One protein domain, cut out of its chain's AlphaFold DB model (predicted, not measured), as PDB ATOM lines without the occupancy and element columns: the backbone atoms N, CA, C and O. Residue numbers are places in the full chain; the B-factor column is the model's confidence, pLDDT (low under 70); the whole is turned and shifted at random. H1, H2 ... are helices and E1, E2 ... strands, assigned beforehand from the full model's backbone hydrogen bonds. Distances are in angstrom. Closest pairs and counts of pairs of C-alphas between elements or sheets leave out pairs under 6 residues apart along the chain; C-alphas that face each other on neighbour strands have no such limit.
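AT A GLANCE: This is residues 26 to 69 of the 84 residues of the protein "AMP-binding enzyme family protein" of Mycobacterium ulcerans str. Harvey (UniProt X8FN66). A two-stranded hairpin, E1 and E2, forms one arm of an L, and H1 leads off from the end of E2 as the other arm. The 44 printed residues hold E1, E2 and H1 in that order, a mixed class of helices and strands; the sheet is antiparallel. The whole is only just loose, close to extended, with a radius of gyration of the C-alphas of 13.7 A, and only just flat, spanning 41 by 27 by 11 A.

IN THESE COORDINATES: E1, residues 31 to 37, begins at C-alpha (-46.271, 12.949, -7.315) and is 16.9 A long. E2, residues 45 to 50, is 16.3 A long. H1, residues 51 to 64, is 19.8 A long and ends at C-alpha (-28.542, -1.452, 2.675).

HOW THE PARTS SIT: E1 and E2 form an antiparallel hairpin at 156 degrees; N 35 and O 47 are 2.9 A apart and N 47 and O 35 2.8 A, within hydrogen-bond range. The closest C-alphas of E1 and H1, those of Leu 32 and His 51, are 5.4 A apart. In H1 every O i to N i+4 pair is within hydrogen-bond range.

THE WHOLE: The C-alphas farthest apart, of Gly 42 and Tyr 69, are 42.5 A apart. Residues 60 to 66, of which 60 to 64 belong to H1, stand free. The link E2 to H1 is tight, E1 to E2 short. The printed part has no cut, and no printed residue is under 70 in pLDDT.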
ATOM      1  N   SER A  26     -51.618   6.860 -13.528       92.29
ATOM      2  CA  SER A  26     -50.471   7.430 -12.809       92.29
ATOM      3  C   SER A  26     -49.217   6.588 -13.034       92.29
ATOM      4  O   SER A  26     -49.266   5.357 -13.021       92.29
ATOM      5  N   GLY A  27     -48.082   7.252 -13.229       95.04
ATOM      6  CA  GLY A  27     -46.780   6.653 -13.494       95.04
ATOM      7  C   GLY A  27     -45.710   6.992 -12.453       95.04
ATOM      8  O   GLY A  27     -45.925   7.716 -11.482       95.04
ATOM      9  N   GLY A  28     -44.506   6.471 -12.690       96.72
ATOM     10  CA  GLY A  28     -43.346   6.624 -11.807       96.72
ATOM     11  C   GLY A  28     -42.958   8.080 -11.498       96.72
ATOM     12  O   GLY A  28     -42.589   8.417 -10.369       96.72
ATOM     13  N   SER A  29     -43.100   8.967 -12.484       97.17
ATOM     14  CA  SER A  29     -42.779  10.390 -12.361       97.17
ATOM     15  C   SER A  29     -43.852  11.220 -11.661       97.17
ATOM     16  O   SER A  29     -43.588  12.379 -11.342       97.17
ATOM     17  N   ASP A  30     -45.043  10.668 -11.427       97.82
ATOM     18  CA  ASP A  30     -46.126  11.411 -10.793       97.82
ATOM     19  C   ASP A  30     -45.906  11.543  -9.289       97.82
ATOM     20  O   ASP A  30     -45.283  10.699  -8.635       97.82
ATOM     21  N   ASN A  31     -46.411  12.642  -8.731       96.52
ATOM     22  CA  ASN A  31     -46.271  12.949  -7.315       96.52
ATOM     23  C   ASN A  31     -47.091  11.968  -6.470       96.52
ATOM     24  O   ASN A  31     -48.308  11.887  -6.611       96.52
ATOM     25  N   LEU A  32     -46.428  11.304  -5.530       94.22
ATOM     26  CA  LEU A  32     -47.019  10.341  -4.610       94.22
ATOM     27  C   LEU A  32     -47.421  10.991  -3.277       94.22
ATOM     28  O   LEU A  32     -48.539  10.799  -2.806       94.22
ATOM     29  N   PHE A  33     -46.542  11.783  -2.652       92.33
ATOM     30  CA  PHE A  33     -46.902  12.541  -1.448       92.33
ATOM     31  C   PHE A  33     -46.081  13.819  -1.274       92.33
ATOM     32  O   PHE A  33     -44.982  13.974  -1.809       92.33
ATOM     33  N   ILE A  34     -46.629  14.729  -0.465       92.08
ATOM     34  CA  ILE A  34     -45.933  15.920   0.019       92.08
ATOM     35  C   ILE A  34     -45.682  15.749   1.511       92.08
ATOM     36  O   ILE A  34     -46.620  15.684   2.306       92.08
ATOM     37  N   MET A  35     -44.412  15.724   1.888       89.03
ATOM     38  CA  MET A  35     -43.997  15.712   3.279       89.03
ATOM     39  C   MET A  35     -43.706  17.135   3.743       89.03
ATOM     40  O   MET A  35     -42.981  17.879   3.083       89.03
ATOM     41  N   TYR A  36     -44.252  17.513   4.895       86.99
ATOM     42  CA  TYR A  36     -43.908  18.771   5.545       86.99
ATOM     43  C   TYR A  36     -42.853  18.507   6.600       86.99
ATOM     44  O   TYR A  36     -43.096  17.789   7.568       86.99
ATOM     45  N   THR A  37     -41.688  19.111   6.421       83.63
ATOM     46  CA  THR A  37     -40.628  19.073   7.425       83.63
ATOM     47  C   THR A  37     -40.658  20.354   8.243       83.63
ATOM     48  O   THR A  37     -41.066  21.414   7.761       83.63
ATOM     49  N   SER A  38     -40.214  20.276   9.498       81.10
ATOM     50  CA  SER A  38     -40.255  21.417  10.414       81.10
ATOM     51  C   SER A  38     -39.286  22.551  10.059       81.10
ATOM     52  O   SER A  38     -39.250  23.491  10.832       81.10
ATOM     53  N   GLY A  39     -38.492  22.439   8.979       71.11
ATOM     54  CA  GLY A  39     -37.556  23.448   8.458       71.11
ATOM     55  C   GLY A  39     -36.770  24.228   9.524       71.11
ATOM     56  O   GLY A  39     -37.288  25.161  10.121       71.11
ATOM     57  N   THR A  40     -35.486  23.935   9.750       74.07
ATOM     58  CA  THR A  40     -34.703  24.646  10.792       74.07
ATOM     59  C   THR A  40     -34.507  26.145  10.528       74.07
ATOM     60  O   THR A  40     -34.159  26.878  11.450       74.07
ATOM     61  N   THR A  41     -34.734  26.618   9.299       74.56
ATOM     62  CA  THR A  41     -34.448  27.994   8.860       74.56
ATOM     63  C   THR A  41     -35.687  28.835   8.528       74.56
ATOM     64  O   THR A  41     -35.546  29.902   7.932       74.56
ATOM     65  N   GLY A  42     -36.899  28.413   8.908       76.51
ATOM     66  CA  GLY A  42     -38.104  29.225   8.709       76.51
ATOM     67  C   GLY A  42     -39.372  28.410   8.476       76.51
ATOM     68  O   GLY A  42     -39.698  27.519   9.252       76.51
ATOM     69  N   ASN A  43     -40.122  28.751   7.425       75.62
ATOM     70  CA  ASN A  43     -41.403  28.110   7.120       75.62
ATOM     71  C   ASN A  43     -41.242  26.597   6.852       75.62
ATOM     72  O   ASN A  43     -40.235  26.199   6.256       75.62
ATOM     73  N   PRO A  44     -42.241  25.762   7.211       71.95
ATOM     74  CA  PRO A  44     -42.228  24.333   6.917       71.95
ATOM     75  C   PRO A  44     -41.951  24.068   5.437       71.95
ATOM     76  O   PRO A  44     -42.666  24.563   4.558       71.95
ATOM     77  N   GLN A  45     -40.907  23.292   5.160       83.61
ATOM     78  CA  GLN A  45     -40.515  22.974   3.793       83.61
ATOM     79  C   GLN A  45     -41.328  21.782   3.295       83.61
ATOM     80  O   GLN A  45     -41.487  20.781   3.996       83.61
ATOM     81  N   ARG A  46     -41.845  21.909   2.072       87.82
ATOM     82  CA  ARG A  46     -42.591  20.862   1.374       87.82
ATOM     83  C   ARG A  46     -41.613  20.052   0.539       87.82
ATOM     84  O   ARG A  46     -41.013  20.597  -0.384       87.82
ATOM     85  N   VAL A  47     -41.481  18.772   0.845       90.31
ATOM     86  CA  VAL A  47     -40.738  17.820   0.019       90.31
ATOM     87  C   VAL A  47     -41.745  17.036  -0.802       90.31
ATOM     88  O   VAL A  47     -42.639  16.403  -0.244       90.31
ATOM     89  N   VAL A  48     -41.616  17.107  -2.122       94.05
ATOM     90  CA  VAL A  48     -42.458  16.359  -3.056       94.05
ATOM     91  C   VAL A  48     -41.732  15.073  -3.427       94.05
ATOM     92  O   VAL A  48     -40.602  15.121  -3.908       94.05
ATOM     93  N   HIS A  49     -42.378  13.934  -3.201       94.51
ATOM     94  CA  HIS A  49     -41.884  12.633  -3.630       94.51
ATOM     95  C   HIS A  49     -42.725  12.102  -4.780       94.51
ATOM     96  O   HIS A  49     -43.951  12.160  -4.715       94.51
ATOM     97  N   THR A  50     -42.067  11.556  -5.801       97.50
ATOM     98  CA  THR A  50     -42.711  10.802  -6.877       97.50
ATOM     99  C   THR A  50     -42.749   9.315  -6.528       97.50
ATOM    100  O   THR A  50     -42.057   8.873  -5.604       97.50
ATOM    101  N   HIS A  51     -43.526   8.525  -7.267       96.90
ATOM    102  CA  HIS A  51     -43.521   7.066  -7.115       96.90
ATOM    103  C   HIS A  51     -42.110   6.477  -7.274       96.90
ATOM    104  O   HIS A  51     -41.667   5.693  -6.434       96.90
ATOM    105  N   ASP A  52     -41.367   6.920  -8.289       98.14
ATOM    106  CA  ASP A  52     -40.010   6.447  -8.571       98.14
ATOM    107  C   ASP A  52     -39.016   6.825  -7.476       98.14
ATOM    108  O   ASP A  52     -38.136   6.027  -7.137       98.14
ATOM    109  N   SER A  53     -39.140   8.023  -6.889       96.49
ATOM    110  CA  SER A  53     -38.216   8.439  -5.832       96.49
ATOM    111  C   SER A  53     -38.421   7.620  -4.559       96.49
ATOM    112  O   SER A  53     -37.442   7.210  -3.931       96.49
ATOM    113  N   VAL A  54     -39.671   7.288  -4.221       95.31
ATOM    114  CA  VAL A  54     -39.994   6.400  -3.094       95.31
ATOM    115  C   VAL A  54     -39.568   4.966  -3.384       95.31
ATOM    116  O   VAL A  54     -38.939   4.340  -2.534       95.31
ATOM    117  N   HIS A  55     -39.842   4.453  -4.585       96.58
ATOM    118  CA  HIS A  55     -39.434   3.107  -4.985       96.58
ATOM    119  C   HIS A  55     -37.908   2.938  -4.943       96.58
ATOM    120  O   HIS A  55     -37.392   1.951  -4.408       96.58
ATOM    121  N   THR A  56     -37.168   3.929  -5.444       97.84
ATOM    122  CA  THR A  56     -35.700   3.944  -5.406       97.84
ATOM    123  C   THR A  56     -35.178   4.009  -3.972       97.84
ATOM    124  O   THR A  56     -34.252   3.271  -3.625       97.84
ATOM    125  N   ALA A  57     -35.782   4.840  -3.117       95.54
ATOM    126  CA  ALA A  57     -35.409   4.936  -1.707       95.54
ATOM    127  C   ALA A  57     -35.667   3.618  -0.957       95.54
ATOM    128  O   ALA A  57     -34.784   3.134  -0.251       95.54
ATOM    129  N   ALA A  58     -36.833   2.997  -1.162       94.63
ATOM    130  CA  ALA A  58     -37.186   1.718  -0.552       94.63
ATOM    131  C   ALA A  58     -36.264   0.584  -1.025       94.63
ATOM    132  O   ALA A  58     -35.800  -0.213  -0.210       94.63
ATOM    133  N   SER A  59     -35.937   0.543  -2.320       96.43
ATOM    134  CA  SER A  59     -34.996  -0.434  -2.886       96.43
ATOM    135  C   SER A  59     -33.590  -0.256  -2.313       96.43
ATOM    136  O   SER A  59     -32.972  -1.220  -1.866       96.43
ATOM    137  N   SER A  60     -33.104   0.986  -2.252       97.75
ATOM    138  CA  SER A  60     -31.788   1.304  -1.682       97.75
ATOM    139  C   SER A  60     -31.717   0.938  -0.201       97.75
ATOM    140  O   SER A  60     -30.730   0.355   0.246       97.75
ATOM    141  N   TRP A  61     -32.777   1.227   0.558       95.62
ATOM    142  CA  TRP A  61     -32.875   0.849   1.964       95.62
ATOM    143  C   TRP A  61     -32.875  -0.670   2.140       95.62
ATOM    144  O   TRP A  61     -32.095  -1.183   2.936       95.62
ATOM    145  N   SER A  62     -33.664  -1.385   1.333       95.81
ATOM    146  CA  SER A  62     -33.741  -2.851   1.350       95.81
ATOM    147  C   SER A  62     -32.384  -3.500   1.084       95.81
ATOM    148  O   SER A  62     -32.011  -4.439   1.777       95.81
ATOM    149  N   LEU A  63     -31.618  -2.971   0.126       96.59
ATOM    150  CA  LEU A  63     -30.255  -3.430  -0.151       96.59
ATOM    151  C   LEU A  63     -29.290  -3.096   0.992       96.59
ATOM    152  O   LEU A  63     -28.434  -3.906   1.329       96.59
ATOM    153  N   THR A  64     -29.430  -1.914   1.596       97.20
ATOM    154  CA  THR A  64     -28.542  -1.452   2.675       97.20
ATOM    155  C   THR A  64     -28.700  -2.283   3.945       97.20
ATOM    156  O   THR A  64     -27.706  -2.582   4.602       97.20
ATOM    157  N   VAL A  65     -29.932  -2.654   4.298       95.76
ATOM    158  CA  VAL A  65     -30.213  -3.467   5.494       95.76
ATOM    159  C   VAL A  65     -30.276  -4.970   5.196       95.76
ATOM    160  O   VAL A  65     -30.596  -5.749   6.086       95.76
ATOM    161  N   ASP A  66     -29.958  -5.361   3.959       95.82
ATOM    162  CA  ASP A  66     -29.976  -6.737   3.460       95.82
ATOM    163  C   ASP A  66     -31.316  -7.468   3.668       95.82
ATOM    164  O   ASP A  66     -31.334  -8.633   4.059       95.82
ATOM    165  N   LEU A  67     -32.444  -6.793   3.395       95.95
ATOM    166  CA  LEU A  67     -33.779  -7.375   3.572       95.95
ATOM    167  C   LEU A  67     -33.937  -8.685   2.796       95.95
ATOM    168  O   LEU A  67     -33.771  -8.746   1.573       95.95
ATOM    169  N   ARG A  68     -34.338  -9.732   3.515       95.70
ATOM    170  CA  ARG A  68     -34.622 -11.069   2.992       95.70
ATOM    171  C   ARG A  68     -36.109 -11.390   3.075       95.70
ATOM    172  O   ARG A  68     -36.855 -10.851   3.883       95.70
ATOM    173  N   TYR A  69     -36.539 -12.344   2.252       94.46
ATOM    174  CA  TYR A  69     -37.943 -12.755   2.124       94.46
ATOM    175  C   TYR A  69     -38.613 -13.177   3.449       94.46
ATOM    176  O   TYR A  69     -39.823 -13.036   3.593       94.46
TER     177      TYR A  69